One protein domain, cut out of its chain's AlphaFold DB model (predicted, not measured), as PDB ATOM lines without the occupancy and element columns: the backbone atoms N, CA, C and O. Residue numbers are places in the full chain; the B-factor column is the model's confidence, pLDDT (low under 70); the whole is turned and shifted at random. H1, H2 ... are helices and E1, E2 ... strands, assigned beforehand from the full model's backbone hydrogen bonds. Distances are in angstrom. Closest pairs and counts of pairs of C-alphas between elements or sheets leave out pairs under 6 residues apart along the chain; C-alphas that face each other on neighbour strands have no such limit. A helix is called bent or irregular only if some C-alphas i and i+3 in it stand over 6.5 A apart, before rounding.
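This is residues 245 to 389 of the 808 residues of an uncharacterized protein of Streptomyces sp. Ru87 (UniProt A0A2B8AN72). What would one see first? Helix H5 runs through the core, with H1, H2 and H4 packed round it and H3 and the small strand hairpin E1 E2 on the outside of that group. A smaller group of helices, H6 to H9, makes the other end of the longest axis: H6 and H7 pack there about perpendicular to each other, and H8 packs on H5. What is it made of, and how large is it? The 145 printed residues hold two named strands followed by nine named helices, E1 E2 H1 H2 H3 H4 H5 H6 H7 H8 H9, mostly helix by class, and the sheet, in the order E1 - E2, is antiparallel. The whole is compact, with a radius of gyration of the C-alphas of 15.1 A and spans of 44 by 31 by 28 A.

Where does the first element begin, and what follows it? E1, residues 247 to 249, begins with C-alpha 247 at (205.609, 206.761, 204.851), and E2 holds residues 252 to 254; each is 6.5 A long. H1 holds residues 257 to 266, 14.5 A, and H2 residues 268 to 275, 10.4 A. Where are H3, H4 and H5? H3, residues 287 to 297, is 15.4 A long, and H4, residues 305 to 313, is 10.4 A long. H5, residues 320 to 331, is 16.3 A long and begins with C-alpha 320 at (206.200, 212.571, 222.509). Where does the last element end? H6 holds residues 346 to 354, 12.5 A, H7 residues 362 to 373, 16.4 A, and H8 residues 376 to 380, 6.2 A. H9, residues 384 to 389, is 10.0 A long and ends with C-alpha 389 at (188.140, 202.742, 231.311).

How do the strands pair? E1 and E2 form an antiparallel hairpin, with N 247 and O 254 at 3.0 A and N 249 and O 252 at 2.9 A, within hydrogen-bond range. The closest C-alphas of E1 and H3 are those of Leu 247 and Trp 295, 6.4 A apart. What touches the hub, H5? H1 touches residues 328 to 331 of H5 alone, closest at Pro 257 and Leu 331, C-alphas 4.8 A apart, and H2 touches residues 320 to 324 alone, closest at Gln 272 and Pro 320, 5.9 A. H4 and H5 touch as a helical hairpin at a shallow tilt of 15 degrees, opposite ways, with the C-alphas of Leu 313 and Lys 323 closest at 5.1 A. H8 touches H5, closest at His 326 and Val 379, C-alphas 6.7 A apart. How do the remaining helices stand? H3 touches H2, closest at Phe 275 and Trp 289, C-alphas 4.7 A apart, and H8 touches H9, closest at Leu 380 and Leu 386, 6.0 A. Residues 364 to 368 of H7 alone touch H6, about perpendicular at 89 degrees, closest at Ala 352 and Asp 364, C-alphas 4.8 A apart. H5 and H6 are apart. What do the helix backbones show? Every O i to N i+4 pair is within hydrogen-bond range in H1, H2, H3, H5, H6, H7 and H8; H4 has 4 of 5, and H9 has 0 of 2, with 2 of 3 O i to N i+3 pairs. H4 is only just irregular, with C-alphas 310 and 313 6.6 A apart, and H9 is irregular, with C-alphas 385 and 388 7.8 A apart.

How far does it reach? The two C-alphas farthest apart are those of Asp 300 and Gly 358, at 46.2 A. Is it cut, and which links are long? The printed part has no cut; the links H2 to H3 and H5 to H6 are long. Where is confidence low? The mean pLDDT of the printed part is 87.0, and residue 245, residues 280 to 284 and residues 356 to 360 are under 70.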
ATOM      1  N   ALA A 245     200.693 207.845 199.221       59.50
ATOM      2  CA  ALA A 245     201.873 208.422 199.857       59.50
ATOM      3  C   ALA A 245     202.400 207.389 200.862       59.50
ATOM      4  O   ALA A 245     201.679 207.014 201.782       59.50
ATOM      5  N   ALA A 246     203.590 206.845 200.619       73.12
ATOM      6  CA  ALA A 246     204.144 205.774 201.431       73.12
ATOM      7  C   ALA A 246     205.092 206.398 202.458       73.12
ATOM      8  O   ALA A 246     206.090 207.003 202.069       73.12
ATOM      9  N   LEU A 247     204.774 206.274 203.748       88.56
ATOM     10  CA  LEU A 247     205.609 206.761 204.851       88.56
ATOM     11  C   LEU A 247     206.616 205.683 205.240       88.56
ATOM     12  O   LEU A 247     206.219 204.548 205.492       88.56
ATOM     13  N   GLU A 248     207.899 206.019 205.320       90.31
ATOM     14  CA  GLU A 248     208.915 205.077 205.787       90.31
ATOM     15  C   GLU A 248     209.116 205.194 207.302       90.31
ATOM     16  O   GLU A 248     209.383 206.272 207.833       90.31
ATOM     17  N   LEU A 249     209.005 204.073 208.013       91.19
ATOM     18  CA  LEU A 249     209.336 203.974 209.430       91.19
ATOM     19  C   LEU A 249     210.148 202.702 209.657       91.19
ATOM     20  O   LEU A 249     209.737 201.609 209.279       91.19
ATOM     21  N   ALA A 250     211.307 202.843 210.304       89.06
ATOM     22  CA  ALA A 250     212.204 201.727 210.607       89.06
ATOM     23  C   ALA A 250     212.605 200.872 209.377       89.06
ATOM     24  O   ALA A 250     212.843 199.676 209.528       89.06
ATOM     25  N   GLY A 251     212.714 201.486 208.192       86.88
ATOM     26  CA  GLY A 251     213.076 200.814 206.937       86.88
ATOM     27  C   GLY A 251     211.912 200.116 206.223       86.88
ATOM     28  O   GLY A 251     212.133 199.420 205.236       86.88
ATOM     29  N   VAL A 252     210.678 200.272 206.715       90.19
ATOM     30  CA  VAL A 252     209.466 199.699 206.114       90.19
ATOM     31  C   VAL A 252     208.587 200.825 205.579       90.19
ATOM     32  O   VAL A 252     208.344 201.812 206.273       90.19
ATOM     33  N   ARG A 253     208.097 200.681 204.342       90.44
ATOM     34  CA  ARG A 253     207.187 201.644 203.706       90.44
ATOM     35  C   ARG A 253     205.732 201.309 204.036       90.44
ATOM     36  O   ARG A 253     205.307 200.163 203.908       90.44
ATOM     37  N   HIS A 254     204.968 202.319 204.439       90.69
ATOM     38  CA  HIS A 254     203.597 202.185 204.915       90.69
ATOM     39  C   HIS A 254     202.618 202.981 204.065       90.69
ATOM     40  O   HIS A 254     202.682 204.207 204.000       90.69
ATOM     41  N   GLU A 255     201.660 202.276 203.473       86.69
ATOM     42  CA  GLU A 255     200.567 202.873 202.699       86.69
ATOM     43  C   GLU A 255     199.234 202.877 203.454       86.69
ATOM     44  O   GLU A 255     198.317 203.598 203.071       86.69
ATOM     45  N   THR A 256     199.109 202.074 204.519       88.94
ATOM     46  CA  THR A 256     197.862 201.896 205.272       88.94
ATOM     47  C   THR A 256     198.027 202.269 206.751       88.94
ATOM     48  O   THR A 256     199.095 202.031 207.327       88.94
ATOM     49  N   PRO A 257     196.971 202.792 207.411       91.31
ATOM     50  CA  PRO A 257     196.985 203.088 208.847       91.31
ATOM     51  C   PRO A 257     197.319 201.894 209.727       91.31
ATOM     52  O   PRO A 257     198.145 202.011 210.629       91.31
ATOM     53  N   HIS A 258     196.749 200.733 209.414       90.88
ATOM     54  CA  HIS A 258     196.984 199.516 210.180       90.88
ATOM     55  C   HIS A 258     198.451 199.052 210.089       90.88
ATOM     56  O   HIS A 258     199.055 198.707 211.105       90.88
ATOM     57  N   GLY A 259     199.063 199.122 208.898       91.56
ATOM     58  CA  GLY A 259     200.476 198.778 208.710       91.56
ATOM     59  C   GLY A 259     201.420 199.714 209.469       91.56
ATOM     60  O   GLY A 259     202.357 199.251 210.117       91.56
ATOM     61  N   LEU A 260     201.138 201.021 209.457       93.44
ATOM     62  CA  LEU A 260     201.906 201.993 210.236       93.44
ATOM     63  C   LEU A 260     201.741 201.769 211.748       93.44
ATOM     64  O   LEU A 260     202.725 201.814 212.486       93.44
ATOM     65  N   ALA A 261     200.521 201.491 212.218       94.12
ATOM     66  CA  ALA A 261     200.256 201.205 213.627       94.12
ATOM     67  C   ALA A 261     201.040 199.979 214.121       94.12
ATOM     68  O   ALA A 261     201.636 200.031 215.199       94.12
ATOM     69  N   ALA A 262     201.108 198.905 213.325       93.19
ATOM     70  CA  ALA A 262     201.895 197.714 213.648       93.19
ATOM     71  C   ALA A 262     203.391 198.037 213.833       93.19
ATOM     72  O   ALA A 262     203.981 197.671 214.854       93.19
ATOM     73  N   THR A 263     203.993 198.804 212.917       94.19
ATOM     74  CA  THR A 263     205.403 199.219 213.033       94.19
ATOM     75  C   THR A 263     205.639 200.160 214.206       94.19
ATOM     76  O   THR A 263     206.644 200.026 214.901       94.19
ATOM     77  N   ILE A 264     204.717 201.088 214.481       94.56
ATOM     78  CA  ILE A 264     204.814 201.968 215.652       94.56
ATOM     79  C   ILE A 264     204.811 201.150 216.949       94.56
ATOM     80  O   ILE A 264     205.589 201.454 217.853       94.56
ATOM     81  N   ARG A 265     203.984 200.102 217.056       93.44
ATOM     82  CA  ARG A 265     203.974 199.225 218.240       93.44
ATOM     83  C   ARG A 265     205.296 198.470 218.402       93.44
ATOM     84  O   ARG A 265     205.813 198.412 219.513       93.44
ATOM     85  N   ALA A 266     205.873 197.964 217.311       91.75
ATOM     86  CA  ALA A 266     207.154 197.249 217.329       91.75
ATOM     87  C   ALA A 266     208.376 198.171 217.544       91.75
ATOM     88  O   ALA A 266     209.389 197.758 218.112       91.75
ATOM     89  N   HIS A 267     208.302 199.425 217.086       92.06
ATOM     90  CA  HIS A 267     209.430 200.359 217.023       92.06
ATOM     91  C   HIS A 267     209.086 201.761 217.553       92.06
ATOM     92  O   HIS A 267     209.510 202.777 216.993       92.06
ATOM     93  N   GLY A 268     208.357 201.828 218.670       88.75
ATOM     94  CA  GLY A 268     207.834 203.078 219.233       88.75
ATOM     95  C   GLY A 268     208.894 204.148 219.500       88.75
ATOM     96  O   GLY A 268     208.670 205.318 219.200       88.75
ATOM     97  N   ASP A 269     210.081 203.764 219.970       88.56
ATOM     98  CA  ASP A 269     211.177 204.709 220.218       88.56
ATOM     99  C   ASP A 269     211.721 205.341 218.930       88.56
ATOM    100  O   ASP A 269     212.092 206.518 218.917       88.56
ATOM    101  N   LYS A 270     211.767 204.573 217.832       90.62
ATOM    102  CA  LYS A 270     212.156 205.099 216.515       90.62
ATOM    103  C   LYS A 270     211.083 206.060 216.003       90.62
ATOM    104  O   LYS A 270     211.431 207.154 215.572       90.62
ATOM    105  N   ALA A 271     209.807 205.700 216.150       91.44
ATOM    106  CA  ALA A 271     208.684 206.555 215.766       91.44
ATOM    107  C   ALA A 271     208.665 207.877 216.553       91.44
ATOM    108  O   ALA A 271     208.523 208.944 215.964       91.44
ATOM    109  N   GLN A 272     208.883 207.844 217.873       91.06
ATOM    110  CA  GLN A 272     208.976 209.068 218.679       91.06
ATOM    111  C   GLN A 272     210.144 209.949 218.239       91.06
ATOM    112  O   GLN A 272     209.973 211.161 218.122       91.06
ATOM    113  N   ARG A 273     211.321 209.367 217.979       89.56
ATOM    114  CA  ARG A 273     212.490 210.132 217.522       89.56
ATOM    115  C   ARG A 273     212.283 210.765 216.150       89.56
ATOM    116  O   ARG A 273     212.611 211.937 215.998       89.56
ATOM    117  N   GLN A 274     211.731 210.011 215.202       91.31
ATOM    118  CA  GLN A 274     211.497 210.474 213.835       91.31
ATOM    119  C   GLN A 274     210.402 211.545 213.782       91.31
ATOM    120  O   GLN A 274     210.585 212.569 213.133       91.31
ATOM    121  N   PHE A 275     209.288 211.346 214.494       91.62
ATOM    122  CA  PHE A 275     208.111 212.206 214.347       91.62
ATOM    123  C   PHE A 275     208.002 213.319 215.393       91.62
ATOM    124  O   PHE A 275     207.497 214.388 215.071       91.62
ATOM    125  N   PHE A 276     208.440 213.095 216.641       91.44
ATOM    126  CA  PHE A 276     208.028 213.933 217.781       91.44
ATOM    127  C   PHE A 276     209.164 214.466 218.673       91.44
ATOM    128  O   PHE A 276     208.933 215.404 219.429       91.44
ATOM    129  N   HIS A 277     210.383 213.918 218.615       79.00
ATOM    130  CA  HIS A 277     211.486 214.318 219.508       79.00
ATOM    131  C   HIS A 277     212.065 215.701 219.175       79.00
ATOM    132  O   HIS A 277     212.478 216.441 220.064       79.00
ATOM    133  N   ARG A 278     212.098 216.067 217.889       79.38
ATOM    134  CA  ARG A 278     212.385 217.425 217.409       79.38
ATOM    135  C   ARG A 278     211.463 217.692 216.232       79.38
ATOM    136  O   ARG A 278     211.821 217.397 215.101       79.38
ATOM    137  N   MET A 279     210.265 218.204 216.501       79.75
ATOM    138  CA  MET A 279     209.289 218.507 215.442       79.75
ATOM    139  C   MET A 279     209.655 219.745 214.615       79.75
ATOM    140  O   MET A 279     208.965 220.049 213.647       79.75
ATOM    141  N   GLY A 280     210.730 220.451 214.985       69.75
ATOM    142  CA  GLY A 280     211.056 221.760 214.435       69.75
ATOM    143  C   GLY A 280     210.130 222.850 214.978       69.75
ATOM    144  O   GLY A 280     209.327 222.607 215.879       69.75
ATOM    145  N   THR A 281     210.265 224.062 214.451       66.81
ATOM    146  CA  THR A 281     209.306 225.144 214.710       66.81
ATOM    147  C   THR A 281     208.183 225.081 213.673       66.81
ATOM    148  O   THR A 281     208.355 224.456 212.626       66.81
ATOM    149  N   PRO A 282     207.037 225.747 213.889       63.31
ATOM    150  CA  PRO A 282     205.999 225.831 212.861       63.31
ATOM    151  C   PRO A 282     206.507 226.376 211.510       63.31
ATOM    152  O   PRO A 282     205.966 226.013 210.469       63.31
ATOM    153  N   GLN A 283     207.567 227.196 211.524       55.59
ATOM    154  CA  GLN A 283     208.220 227.771 210.339       55.59
ATOM    155  C   GLN A 283     209.161 226.787 209.641       55.59
ATOM    156  O   GLN A 283     209.272 226.810 208.418       55.59
ATOM    157  N   VAL A 284     209.849 225.938 210.410       69.25
ATOM    158  CA  VAL A 284     210.798 224.939 209.905       69.25
ATOM    159  C   VAL A 284     210.494 223.605 210.585       69.25
ATOM    160  O   VAL A 284     211.199 223.209 211.521       69.25
ATOM    161  N   PRO A 285     209.401 222.931 210.181       79.50
ATOM    162  CA  PRO A 285     209.058 221.637 210.739       79.50
ATOM    163  C   PRO A 285     210.101 220.602 210.326       79.50
ATOM    164  O   PRO A 285     210.678 220.672 209.240       79.50
ATOM    165  N   SER A 286     210.349 219.629 211.196       85.56
ATOM    166  CA  SER A 286     211.262 218.542 210.871       85.56
ATOM    167  C   SER A 286     210.712 217.684 209.740       85.56
ATOM    168  O   SER A 286     209.499 217.524 209.584       85.56
ATOM    169  N   GLU A 287     211.627 217.109 208.967       83.81
ATOM    170  CA  GLU A 287     211.315 216.239 207.834       83.81
ATOM    171  C   GLU A 287     210.380 215.092 208.244       83.81
ATOM    172  O   GLU A 287     209.311 214.936 207.662       83.81
ATOM    173  N   GLY A 288     210.681 214.393 209.345       84.94
ATOM    174  CA  GLY A 288     209.829 213.305 209.837       84.94
ATOM    175  C   GLY A 288     208.419 213.746 210.264       84.94
ATOM    176  O   GLY A 288     207.453 213.014 210.046       84.94
ATOM    177  N   TRP A 289     208.252 214.949 210.828       90.94
ATOM    178  CA  TRP A 289     206.918 215.488 211.133       90.94
ATOM    179  C   TRP A 289     206.159 215.893 209.859       90.94
ATOM    180  O   TRP A 289     204.964 215.612 209.740       90.94
ATOM    181  N   LEU A 290     206.839 216.517 208.892       86.94
ATOM    182  CA  LEU A 290     206.272 216.867 207.584       86.94
ATOM    183  C   LEU A 290     205.774 215.632 206.831       86.94
ATOM    184  O   LEU A 290     204.641 215.634 206.344       86.94
ATOM    185  N   GLU A 291     206.597 214.584 206.770       88.75
ATOM    186  CA  GLU A 291     206.265 213.305 206.143       88.75
ATOM    187  C   GLU A 291     205.022 212.680 206.775       88.75
ATOM    188  O   GLU A 291     204.053 212.390 206.070       88.75
ATOM    189  N   LEU A 292     204.998 212.547 208.108       91.69
ATOM    190  CA  LEU A 292     203.845 212.005 208.828       91.69
ATOM    191  C   LEU A 292     202.585 212.847 208.587       91.69
ATOM    192  O   LEU A 292     201.513 212.304 208.322       91.69
ATOM    193  N   ARG A 293     202.688 214.179 208.658       90.56
ATOM    194  CA  ARG A 293     201.546 215.086 208.478       90.56
ATOM    195  C   ARG A 293     200.957 214.986 207.073       90.56
ATOM    196  O   ARG A 293     199.734 214.942 206.930       90.56
ATOM    197  N   ASN A 294     201.804 214.945 206.046       87.50
ATOM    198  CA  ASN A 294     201.371 214.793 204.658       87.50
ATOM    199  C   ASN A 294     200.743 213.413 204.430       87.50
ATOM    200  O   ASN A 294     199.671 213.318 203.834       87.50
ATOM    201  N   TRP A 295     201.353 212.363 204.985       91.75
ATOM    202  CA  TRP A 295     200.830 211.002 204.931       91.75
ATOM    203  C   TRP A 295     199.444 210.878 205.582       91.75
ATOM    204  O   TRP A 295     198.537 210.306 204.980       91.75
ATOM    205  N   LEU A 296     199.242 211.472 206.767       91.38
ATOM    206  CA  LEU A 296     197.950 211.490 207.468       91.38
ATOM    207  C   LEU A 296     196.864 212.212 206.656       91.38
ATOM    208  O   LEU A 296     195.714 211.766 206.615       91.38
ATOM    209  N   ARG A 297     197.215 213.325 205.998       86.75
ATOM    210  CA  ARG A 297     196.299 214.089 205.128       86.75
ATOM    211  C   ARG A 297     195.898 213.322 203.866       86.75
ATOM    212  O   ARG A 297     194.797 213.542 203.376       86.75
ATOM    213  N   ALA A 298     196.753 212.422 203.383       85.56
ATOM    214  CA  ALA A 298     196.489 211.589 202.212       85.56
ATOM    215  C   ALA A 298     195.590 210.367 202.497       85.56
ATOM    216  O   ALA A 298     195.176 209.700 201.557       85.56
ATOM    217  N   GLN A 299     195.290 210.054 203.765       85.12
ATOM    218  CA  GLN A 299     194.408 208.934 204.115       85.12
ATOM    219  C   GLN A 299     192.927 209.269 203.862       85.12
ATOM    220  O   GLN A 299     192.488 210.384 204.149       85.12
ATOM    221  N   ASP A 300     192.136 208.280 203.435       76.25
ATOM    222  CA  ASP A 300     190.695 208.440 203.145       76.25
ATOM    223  C   ASP A 300     189.852 208.751 204.400       76.25
ATOM    224  O   ASP A 300     188.754 209.301 204.322       76.25
ATOM    225  N   ARG A 301     190.369 208.432 205.593       76.69
ATOM    226  CA  ARG A 301     189.698 208.678 206.876       76.69
ATOM    227  C   ARG A 301     189.778 210.164 207.262       76.69
ATOM    228  O   ARG A 301     190.832 210.645 207.675       76.69
ATOM    229  N   ALA A 302     188.654 210.879 207.190       71.44
ATOM    230  CA  ALA A 302     188.561 212.284 207.611       71.44
ATOM    231  C   ALA A 302     188.266 212.460 209.117       71.44
ATOM    232  O   ALA A 302     188.735 213.424 209.731       71.44
ATOM    233  N   ASP A 303     187.537 211.518 209.723       77.88
ATOM    234  CA  ASP A 303     187.026 211.637 211.092       77.88
ATOM    235  C   ASP A 303     188.139 211.833 212.125       77.88
ATOM    236  O   ASP A 303     189.076 211.035 212.244       77.88
ATOM    237  N   GLY A 304     188.041 212.927 212.884       80.00
ATOM    238  CA  GLY A 304     188.973 213.263 213.962       80.00
ATOM    239  C   GLY A 304     190.404 213.586 213.515       80.00
ATOM    240  O   GLY A 304     191.240 213.871 214.369       80.00
ATOM    241  N   ARG A 305     190.714 213.588 212.207       89.88
ATOM    242  CA  ARG A 305     192.073 213.846 211.697       89.88
ATOM    243  C   ARG A 305     192.551 215.263 212.004       89.88
ATOM    244  O   ARG A 305     193.684 215.444 212.442       89.88
ATOM    245  N   ALA A 306     191.694 216.260 211.784       82.94
ATOM    246  CA  ALA A 306     192.018 217.653 212.091       82.94
ATOM    247  C   ALA A 306     192.239 217.850 213.598       82.94
ATOM    248  O   ALA A 306     193.196 218.501 213.993       82.94
ATOM    249  N   GLU A 307     191.421 217.219 214.451       87.81
ATOM    250  CA  GLU A 307     191.630 217.252 215.903       87.81
ATOM    251  C   GLU A 307     192.950 216.576 216.301       87.81
ATOM    252  O   GLU A 307     193.703 217.128 217.104       87.81
ATOM    253  N   LEU A 308     193.255 215.405 215.730       91.88
ATOM    254  CA  LEU A 308     194.509 214.697 215.972       91.88
ATOM    255  C   LEU A 308     195.706 215.592 215.635       91.88
ATOM    256  O   LEU A 308     196.558 215.808 216.494       91.88
ATOM    257  N   ILE A 309     195.767 216.108 214.406       89.12
ATOM    258  CA  ILE A 309     196.906 216.897 213.936       89.12
ATOM    259  C   ILE A 309     196.990 218.213 214.712       89.12
ATOM    260  O   ILE A 309     198.019 218.460 215.331       89.12
ATOM    261  N   ASP A 310     195.916 219.007 214.726       84.75
ATOM    262  CA  ASP A 310     195.955 220.406 215.168       84.75
ATOM    263  C   ASP A 310     195.875 220.574 216.695       84.75
ATOM    264  O   ASP A 310     196.283 221.616 217.208       84.75
ATOM    265  N   ARG A 311     195.330 219.594 217.440       87.25
ATOM    266  CA  ARG A 311     195.161 219.691 218.907       87.25
ATOM    267  C   ARG A 311     195.941 218.666 219.716       87.25
ATOM    268  O   ARG A 311     196.132 218.885 220.911       87.25
ATOM    269  N   ARG A 312     196.332 217.527 219.135       91.94
ATOM    270  CA  ARG A 312     197.035 216.464 219.878       91.94
ATOM    271  C   ARG A 312     198.506 216.394 219.490       91.94
ATOM    272  O   ARG A 312     199.363 216.547 220.352       91.94
ATOM    273  N   LEU A 313     198.813 216.211 218.207       93.25
ATOM    274  CA  LEU A 313     200.194 216.027 217.745       93.25
ATOM    275  C   LEU A 313     201.015 217.329 217.799       93.25
ATOM    276  O   LEU A 313     202.203 217.291 218.118       93.25
ATOM    277  N   THR A 314     200.389 218.484 217.581       88.69
ATOM    278  CA  THR A 314     201.025 219.811 217.690       88.69
ATOM    279  C   THR A 314     200.985 220.419 219.091       88.69
ATOM    280  O   THR A 314     201.512 221.506 219.282       88.69
ATOM    281  N   ASN A 315     200.386 219.753 220.085       88.38
ATOM    282  CA  ASN A 315     200.344 220.300 221.438       88.38
ATOM    283  C   ASN A 315     201.711 220.157 222.124       88.38
ATOM    284  O   ASN A 315     202.158 219.041 222.395       88.38
ATOM    285  N   ASP A 316     202.357 221.280 222.422       84.56
ATOM    286  CA  ASP A 316     203.670 221.323 223.072       84.56
ATOM    287  C   ASP A 316     203.638 220.889 224.542       84.56
ATOM    288  O   ASP A 316     204.663 220.468 225.077       84.56
ATOM    289  N   SER A 317     202.467 220.908 225.189       84.81
ATOM    290  CA  SER A 317     202.310 220.406 226.556       84.81
ATOM    291  C   SER A 317     202.278 218.877 226.632       84.81
ATOM    292  O   SER A 317     202.417 218.325 227.721       84.81
ATOM    293  N   LEU A 318     202.064 218.179 225.506       88.56
ATOM    294  CA  LEU A 318     202.009 216.719 225.472       88.56
ATOM    295  C   LEU A 318     203.391 216.124 225.178       88.56
ATOM    296  O   LEU A 318     204.002 216.456 224.157       88.56
ATOM    297  N   PRO A 319     203.869 215.168 225.991       89.62
ATOM    298  CA  PRO A 319     205.127 214.495 225.709       89.62
ATOM    299  C   PRO A 319     205.031 213.647 224.423       89.62
ATOM    300  O   PRO A 319     203.946 213.159 224.074       89.62
ATOM    301  N   PRO A 320     206.159 213.388 223.729       91.00
ATOM    302  CA  PRO A 320     206.200 212.571 222.509       91.00
ATOM    303  C   PRO A 320     205.497 211.210 222.626       91.00
ATOM    304  O   PRO A 320     204.862 210.747 221.678       91.00
ATOM    305  N   SER A 321     205.565 210.581 223.800       89.88
ATOM    306  CA  SER A 321     204.904 209.304 224.085       89.88
ATOM    307  C   SER A 321     203.375 209.398 224.100       89.88
ATOM    308  O   SER A 321     202.706 208.453 223.680       89.88
ATOM    309  N   MET A 322     202.811 210.531 224.530       93.44
ATOM    310  CA  MET A 322     201.369 210.793 224.484       93.44
ATOM    311  C   MET A 322     200.903 211.133 223.069       93.44
ATOM    312  O   MET A 322     199.858 210.647 222.638       93.44
ATOM    313  N   LYS A 323     201.705 211.889 222.308       94.19
ATOM    314  CA  LYS A 323     201.449 212.150 220.879       94.19
ATOM    315  C   LYS A 323     201.379 210.845 220.084       94.19
ATOM    316  O   LYS A 323     200.440 210.636 219.319       94.19
ATOM    317  N   LEU A 324     202.315 209.927 220.337       94.00
ATOM    318  CA  LEU A 324     202.321 208.609 219.705       94.00
ATOM    319  C   LEU A 324     201.088 207.771 220.075       94.00
ATOM    320  O   LEU A 324     200.530 207.099 219.213       94.00
ATOM    321  N   LEU A 325     200.632 207.832 221.328       94.81
ATOM    322  CA  LEU A 325     199.431 207.116 221.760       94.81
ATOM    323  C   LEU A 325     198.162 207.661 221.078       94.81
ATOM    324  O   LEU A 325     197.330 206.879 220.623       94.81
ATOM    325  N   HIS A 326     198.036 208.986 220.946       95.06
ATOM    326  CA  HIS A 326     196.952 209.606 220.176       95.06
ATOM    327  C   HIS A 326     196.993 209.218 218.693       95.06
ATOM    328  O   HIS A 326     195.942 208.967 218.102       95.06
ATOM    329  N   LEU A 327     198.190 209.135 218.104       95.19
ATOM    330  CA  LEU A 327     198.372 208.657 216.737       95.19
ATOM    331  C   LEU A 327     197.913 207.197 216.599       95.19
ATOM    332  O   LEU A 327     197.104 206.905 215.726       95.19
ATOM    333  N   LEU A 328     198.349 206.301 217.491       95.06
ATOM    334  CA  LEU A 328     197.924 204.894 217.497       95.06
ATOM    335  C   LEU A 328     196.404 204.743 217.627       95.06
ATOM    336  O   LEU A 328     195.812 203.973 216.875       95.06
ATOM    337  N   ARG A 329     195.772 205.516 218.519       94.50
ATOM    338  CA  ARG A 329     194.310 205.531 218.705       94.50
ATOM    339  C   ARG A 329     193.578 205.866 217.404       94.50
ATOM    340  O   ARG A 329     192.514 205.322 217.135       94.50
ATOM    341  N   TRP A 330     194.112 206.793 216.613       94.62
ATOM    342  CA  TRP A 330     193.493 207.191 215.349       94.62
ATOM    343  C   TRP A 330     193.774 206.203 214.211       94.62
ATOM    344  O   TRP A 330     192.881 205.948 213.406       94.62
ATOM    345  N   LEU A 331     194.992 205.651 214.151       93.38
ATOM    346  CA  LEU A 331     195.399 204.704 213.109       93.38
ATOM    347  C   LEU A 331     194.689 203.352 213.237       93.38
ATOM    348  O   LEU A 331     194.308 202.770 212.224       93.38
ATOM    349  N   ASP A 332     194.561 202.845 214.463       93.19
ATOM    350  CA  ASP A 332     194.091 201.489 214.736       93.19
ATOM    351  C   ASP A 332     193.502 201.376 216.163       93.19
ATOM    352  O   ASP A 332     194.161 200.850 217.067       93.19
ATOM    353  N   PRO A 333     192.275 201.891 216.392       92.12
ATOM    354  CA  PRO A 333     191.623 201.889 217.710       92.12
ATOM    355  C   PRO A 333     191.258 200.487 218.228       92.12
ATOM    356  O   PRO A 333     191.045 200.313 219.430       92.12
ATOM    357  N   ASP A 334     191.163 199.493 217.339       91.88
ATOM    358  CA  ASP A 334     190.877 198.098 217.694       91.88
ATOM    359  C   ASP A 334     192.131 197.325 218.147       91.88
ATOM    360  O   ASP A 334     192.001 196.264 218.757       91.88
ATOM    361  N   GLY A 335     193.335 197.834 217.866       90.25
ATOM    362  CA  GLY A 335     194.586 197.167 218.226       90.25
ATOM    363  C   GLY A 335     195.105 197.511 219.627       90.25
ATOM    364  O   GLY A 335     194.520 198.297 220.371       90.25
ATOM    365  N   GLU A 336     196.257 196.938 219.986       92.12
ATOM    366  CA  GLU A 336     196.827 197.080 221.331       92.12
ATOM    367  C   GLU A 336     197.215 198.532 221.655       92.12
ATOM    368  O   GLU A 336     197.893 199.210 220.869       92.12
ATOM    369  N   ALA A 337     196.857 198.989 222.857       92.81
ATOM    370  CA  ALA A 337     197.313 200.265 223.391       92.81
ATOM    371  C   ALA A 337     198.762 200.136 223.892       92.81
ATOM    372  O   ALA A 337     199.033 199.462 224.888       92.81
ATOM    373  N   VAL A 338     199.709 200.795 223.218       91.94
ATOM    374  CA  VAL A 338     201.139 200.767 223.567       91.94
ATOM    375  C   VAL A 338     201.596 202.152 224.015       91.94
ATOM    376  O   VAL A 338     201.439 203.134 223.294       91.94
ATOM    377  N   HIS A 339     202.207 202.230 225.198       89.75
ATOM    378  CA  HIS A 339     202.799 203.452 225.741       89.75
ATOM    379  C   HIS A 339     204.209 203.158 226.260       89.75
ATOM    380  O   HIS A 339     204.412 202.223 227.045       89.75
ATOM    381  N   LEU A 340     205.179 203.959 225.799       85.50
ATOM    382  CA  LEU A 340     206.616 203.779 226.064       85.50
ATOM    383  C   LEU A 340     207.114 202.383 225.642       85.50
ATOM    384  O   LEU A 340     207.737 201.670 226.420       85.50
ATOM    385  N   GLY A 341     206.741 201.950 224.431       83.81
ATOM    386  CA  GLY A 341     207.194 200.679 223.846       83.81
ATOM    387  C   GLY A 341     206.633 199.411 224.498       83.81
ATOM    388  O   GLY A 341     207.032 198.309 224.139       83.81
ATOM    389  N   ARG A 342     205.704 199.536 225.451       87.94
ATOM    390  CA  ARG A 342     205.083 198.407 226.150       87.94
ATOM    391  C   ARG A 342     203.563 198.511 226.102       87.94
ATOM    392  O   ARG A 342     203.020 199.614 226.228       87.94
ATOM    393  N   ARG A 343     202.877 197.371 225.992       91.12
ATOM    394  CA  ARG A 343     201.413 197.297 226.100       91.12
ATOM    395  C   ARG A 343     200.955 197.867 227.443       91.12
ATOM    396  O   ARG A 343     201.607 197.683 228.477       91.12
ATOM    397  N   VAL A 344     199.873 198.629 227.419       91.50
ATOM    398  CA  VAL A 344     199.228 199.165 228.613       91.50
ATOM    399  C   VAL A 344     198.061 198.256 228.948       91.50
ATOM    400  O   VAL A 344     197.100 198.172 228.196       91.50
ATOM    401  N   THR A 345     198.156 197.575 230.083       92.38
ATOM    402  CA  THR A 345     197.064 196.783 230.651       92.38
ATOM    403  C   THR A 345     196.628 197.402 231.974       92.38
ATOM    404  O   THR A 345     197.329 198.252 232.531       92.38
ATOM    405  N   VAL A 346     195.481 196.982 232.513       92.38
ATOM    406  CA  VAL A 346     195.025 197.505 233.811       92.38
ATOM    407  C   VAL A 346     195.968 197.091 234.938       92.38
ATOM    408  O   VAL A 346     196.221 197.890 235.827       92.38
ATOM    409  N   GLU A 347     196.590 195.917 234.865       91.81
ATOM    410  CA  GLU A 347     197.618 195.462 235.810       91.81
ATOM    411  C   GLU A 347     198.830 196.398 235.817       91.81
ATOM    412  O   GLU A 347     199.365 196.717 236.878       91.81
ATOM    413  N   ARG A 348     199.236 196.904 234.646       90.31
ATOM    414  CA  ARG A 348     200.313 197.896 234.556       90.31
ATOM    415  C   ARG A 348     199.891 199.257 235.110       90.31
ATOM    416  O   ARG A 348     200.699 199.913 235.759       90.31
ATOM    417  N   LEU A 349     198.637 199.673 234.907       92.50
ATOM    418  CA  LEU A 349     198.099 200.881 235.549       92.50
ATOM    419  C   LEU A 349     198.079 200.733 237.077       92.50
ATOM    420  O   LEU A 349     198.451 201.665 237.785       92.50
ATOM    421  N   VAL A 350     197.721 199.549 237.584       92.75
ATOM    422  CA  VAL A 350     197.789 199.225 239.015       92.75
ATOM    423  C   VAL A 350     199.233 199.313 239.515       92.75
ATOM    424  O   VAL A 350     199.485 199.981 240.515       92.75
ATOM    425  N   ALA A 351     200.202 198.731 238.801       89.06
ATOM    426  CA  ALA A 351     201.621 198.828 239.154       89.06
ATOM    427  C   ALA A 351     202.133 200.284 239.174       89.06
ATOM    428  O   ALA A 351     202.871 200.673 240.086       89.06
ATOM    429  N   ALA A 352     201.692 201.117 238.226       90.00
ATOM    430  CA  ALA A 352     202.001 202.546 238.211       90.00
ATOM    431  C   ALA A 352     201.399 203.277 239.424       90.00
ATOM    432  O   ALA A 352     202.088 204.071 240.056       90.00
ATOM    433  N   CYS A 353     200.166 202.949 239.830       90.56
ATOM    434  CA  CYS A 353     199.539 203.526 241.027       90.56
ATOM    435  C   CYS A 353     200.267 203.173 242.332       90.56
ATOM    436  O   CYS A 353     200.218 203.929 243.301       90.56
ATOM    437  N   LEU A 354     200.947 202.026 242.366       87.12
ATOM    438  CA  LEU A 354     201.756 201.584 243.504       87.12
ATOM    439  C   LEU A 354     203.185 202.158 243.485       87.12
ATOM    440  O   LEU A 354     203.927 202.028 244.465       87.12
ATOM    441  N   SER A 355     203.588 202.798 242.384       79.12
ATOM    442  CA  SER A 355     204.920 203.375 242.211       79.12
ATOM    443  C   SER A 355     205.007 204.726 242.926       79.12
ATOM    444  O   SER A 355     204.817 205.783 242.338       79.12
ATOM    445  N   GLY A 356     205.272 204.692 244.234       65.38
ATOM    446  CA  GLY A 356     205.505 205.899 245.032       65.38
ATOM    447  C   GLY A 356     206.810 206.637 244.673       65.38
ATOM    448  O   GLY A 356     207.620 206.130 243.890       65.38
ATOM    449  N   PRO A 357     207.081 207.801 245.297       56.03
ATOM    450  CA  PRO A 357     208.317 208.556 245.086       56.03
ATOM    451  C   PRO A 357     209.551 207.674 245.327       56.03
ATOM    452  O   PRO A 357     209.764 207.170 246.429       56.03
ATOM    453  N   GLY A 358     210.348 207.434 244.280       57.69
ATOM    454  CA  GLY A 358     211.557 206.602 244.353       57.69
ATOM    455  C   GLY A 358     211.341 205.081 244.280       57.69
ATOM    456  O   GLY A 358     212.326 204.345 244.278       57.69
ATOM    457  N   ARG A 359     210.100 204.590 244.155       64.88
ATOM    458  CA  ARG A 359     209.769 203.173 243.891       64.88
ATOM    459  C   ARG A 359     209.310 202.979 242.435       64.88
ATOM    460  O   ARG A 359     209.029 203.955 241.742       64.88
ATOM    461  N   GLY A 360     209.299 201.734 241.956       67.94
ATOM    462  CA  GLY A 360     208.885 201.385 240.588       67.94
ATOM    463  C   GLY A 360     209.957 201.614 239.517       67.94
ATOM    464  O   GLY A 360     210.973 202.278 239.762       67.94
ATOM    465  N   SER A 361     209.739 201.036 238.332       79.62
ATOM    466  CA  SER A 361     210.622 201.227 237.178       79.62
ATOM    467  C   SER A 361     210.509 202.657 236.630       79.62
ATOM    468  O   SER A 361     209.545 203.373 236.906       79.62
ATOM    469  N   ARG A 362     211.492 203.099 235.832       81.44
ATOM    470  CA  ARG A 362     211.420 204.397 235.136       81.44
ATOM    471  C   ARG A 362     210.139 204.509 234.300       81.44
ATOM    472  O   ARG A 362     209.519 205.568 234.291       81.44
ATOM    473  N   ASP A 363     209.741 203.417 233.655       80.00
ATOM    474  CA  ASP A 363     208.556 203.358 232.800       80.00
ATOM    475  C   ASP A 363     207.268 203.538 233.612       80.00
ATOM    476  O   ASP A 363     206.374 204.259 233.176       80.00
ATOM    477  N   ASP A 364     207.183 202.948 234.807       82.25
ATOM    478  CA  ASP A 364     206.001 203.071 235.671       82.25
ATOM    479  C   ASP A 364     205.821 204.503 236.183       82.25
ATOM    480  O   ASP A 364     204.696 204.986 236.283       82.25
ATOM    481  N   ARG A 365     206.924 205.218 236.436       83.25
ATOM    482  CA  ARG A 365     206.880 206.638 236.825       83.25
ATOM    483  C   ARG A 365     206.427 207.543 235.686       83.25
ATOM    484  O   ARG A 365     205.720 208.511 235.928       83.25
ATOM    485  N   LEU A 366     206.817 207.235 234.452       85.31
ATOM    486  CA  LEU A 366     206.338 207.975 233.285       85.31
ATOM    487  C   LEU A 366     204.855 207.686 233.007       85.31
ATOM    488  O   LEU A 366     204.120 208.593 232.630       85.31
ATOM    489  N   VAL A 367     204.392 206.452 233.246       88.12
ATOM    490  CA  VAL A 367     202.957 206.118 233.207       88.12
ATOM    491  C   VAL A 367     202.196 206.859 234.310       88.12
ATOM    492  O   VAL A 367     201.128 207.401 234.045       88.12
ATOM    493  N   ALA A 368     202.744 206.919 235.526       87.50
ATOM    494  CA  ALA A 368     202.187 207.682 236.640       87.50
ATOM    495  C   ALA A 368     202.041 209.177 236.304       87.50
ATOM    496  O   ALA A 368     200.954 209.732 236.459       87.50
ATOM    497  N   ASP A 369     203.088 209.801 235.758       87.94
ATOM    498  CA  ASP A 369     203.045 211.194 235.292       87.94
ATOM    499  C   ASP A 369     201.982 211.396 234.199       87.94
ATOM    500  O   ASP A 369     201.189 212.336 234.248       87.94
ATOM    501  N   ALA A 370     201.892 210.466 233.244       89.50
ATOM    502  CA  ALA A 370     200.875 210.495 232.198       89.50
ATOM    503  C   ALA A 370     199.436 210.373 232.735       89.50
ATOM    504  O   ALA A 370     198.524 211.003 232.189       89.50
ATOM    505  N   LEU A 371     199.223 209.600 233.803       90.94
ATOM    506  CA  LEU A 371     197.931 209.484 234.483       90.94
ATOM    507  C   LEU A 371     197.544 210.772 235.215       90.94
ATOM    508  O   LEU A 371     196.386 211.174 235.140       90.94
ATOM    509  N   GLU A 372     198.484 211.414 235.908       87.12
ATOM    510  CA  GLU A 372     198.195 212.612 236.703       87.12
ATOM    511  C   GLU A 372     198.082 213.883 235.857       87.12
ATOM    512  O   GLU A 372     197.167 214.678 236.078       87.12
ATOM    513  N   ASN A 373     198.982 214.062 234.885       87.69
ATOM    514  CA  ASN A 373     199.204 215.356 234.238       87.69
ATOM    515  C   ASN A 373     198.761 215.403 232.769       87.69
ATOM    516  O   ASN A 373     198.448 216.477 232.262       87.69
ATOM    517  N   HIS A 374     198.693 214.255 232.083       88.44
ATOM    518  CA  HIS A 374     198.518 214.217 230.620       88.44
ATOM    519  C   HIS A 374     197.228 213.529 230.148       88.44
ATOM    520  O   HIS A 374     197.027 213.348 228.949       88.44
ATOM    521  N   GLY A 375     196.332 213.154 231.066       88.44
ATOM    522  CA  GLY A 375     195.014 212.605 230.725       88.44
ATOM    523  C   GLY A 375     195.053 211.221 230.067       88.44
ATOM    524  O   GLY A 375     194.186 210.908 229.246       88.44
ATOM    525  N   LEU A 376     196.036 210.381 230.422       92.88
ATOM    526  CA  LEU A 376     196.254 209.059 229.819       92.88
ATOM    527  C   LEU A 376     194.987 208.183 229.779       92.88
ATOM    528  O   LEU A 376     194.710 207.568 228.751       92.88
ATOM    529  N   LEU A 377     194.190 208.152 230.855       93.38
ATOM    530  CA  LEU A 377     192.969 207.331 230.928       93.38
ATOM    531  C   LEU A 377     191.953 207.673 229.838       93.38
ATOM    532  O   LEU A 377     191.306 206.771 229.312       93.38
ATOM    533  N   GLY A 378     191.827 208.957 229.492       90.88
ATOM    534  CA  GLY A 378     190.906 209.397 228.448       90.88
ATOM    535  C   GLY A 378     191.290 208.831 227.085       90.88
ATOM    536  O   GLY A 378     190.427 208.369 226.352       90.88
ATOM    537  N   VAL A 379     192.590 208.800 226.775       92.88
ATOM    538  CA  VAL A 379     193.095 208.262 225.503       92.88
ATOM    539  C   VAL A 379     192.981 206.742 225.460       92.88
ATOM    540  O   VAL A 379     192.580 206.187 224.441       92.88
ATOM    541  N   LEU A 380     193.311 206.069 226.567       95.06
ATOM    542  CA  LEU A 380     193.213 204.613 226.675       95.06
ATOM    543  C   LEU A 380     191.765 204.122 226.548       95.06
ATOM    544  O   LEU A 380     191.538 203.088 225.932       95.06
ATOM    545  N   ALA A 381     190.793 204.867 227.080       94.12
ATOM    546  CA  ALA A 381     189.375 204.509 227.015       94.12
ATOM    547  C   ALA A 381     188.806 204.457 225.585       94.12
ATOM    548  O   ALA A 381     187.767 203.839 225.372       94.12
ATOM    549  N   ASP A 382     189.474 205.079 224.614       91.94
ATOM    550  CA  ASP A 382     189.050 205.062 223.213       91.94
ATOM    551  C   ASP A 382     189.619 203.868 222.424       91.94
ATOM    552  O   ASP A 382     189.245 203.670 221.268       91.94
ATOM    553  N   PHE A 383     190.502 203.061 223.027       94.62
ATOM    554  CA  PHE A 383     190.893 201.763 222.475       94.62
ATOM    555  C   PHE A 383     189.858 200.709 222.856       94.62
ATOM    556  O   PHE A 383     189.440 200.625 224.014       94.62
ATOM    557  N   ARG A 384     189.475 199.847 221.911       91.50
ATOM    558  CA  ARG A 384     188.403 198.863 222.131       91.50
ATOM    559  C   ARG A 384     188.680 197.916 223.298       91.50
ATOM    560  O   ARG A 384     187.777 197.651 224.089       91.50
ATOM    561  N   GLU A 385     189.924 197.462 223.441       90.25
ATOM    562  CA  GLU A 385     190.373 196.597 224.543       90.25
ATOM    563  C   GLU A 385     190.211 197.262 225.925       90.25
ATOM    564  O   GLU A 385     189.911 196.605 226.923       90.25
ATOM    565  N   LEU A 386     190.387 198.582 225.992       93.00
ATOM    566  CA  LEU A 386     190.407 199.357 227.231       93.00
ATOM    567  C   LEU A 386     189.177 200.261 227.389       93.00
ATOM    568  O   LEU A 386     189.139 201.082 228.304       93.00
ATOM    569  N   ASN A 387     188.126 200.055 226.589       90.75
ATOM    570  CA  ASN A 387     186.875 200.818 226.655       90.75
ATOM    571  C   ASN A 387     186.186 200.731 228.034       90.75
ATOM    572  O   ASN A 387     185.453 201.632 228.433       90.75
ATOM    573  N   ARG A 388     186.500 199.707 228.842       90.56
ATOM    574  CA  ARG A 388     186.106 199.637 230.264       90.56
ATOM    575  C   ARG A 388     186.593 200.821 231.113       90.56
ATOM    576  O   ARG A 388     186.046 201.081 232.179       90.56
ATOM    577  N   LEU A 389     187.619 201.543 230.654       93.88
ATOM    578  CA  LEU A 389     188.140 202.742 231.311       93.88
ATOM    579  C   LEU A 389     187.290 203.992 231.040       93.88
ATOM    580  O   LEU A 389     187.523 205.042 231.646       93.88
TER     581      LEU A 389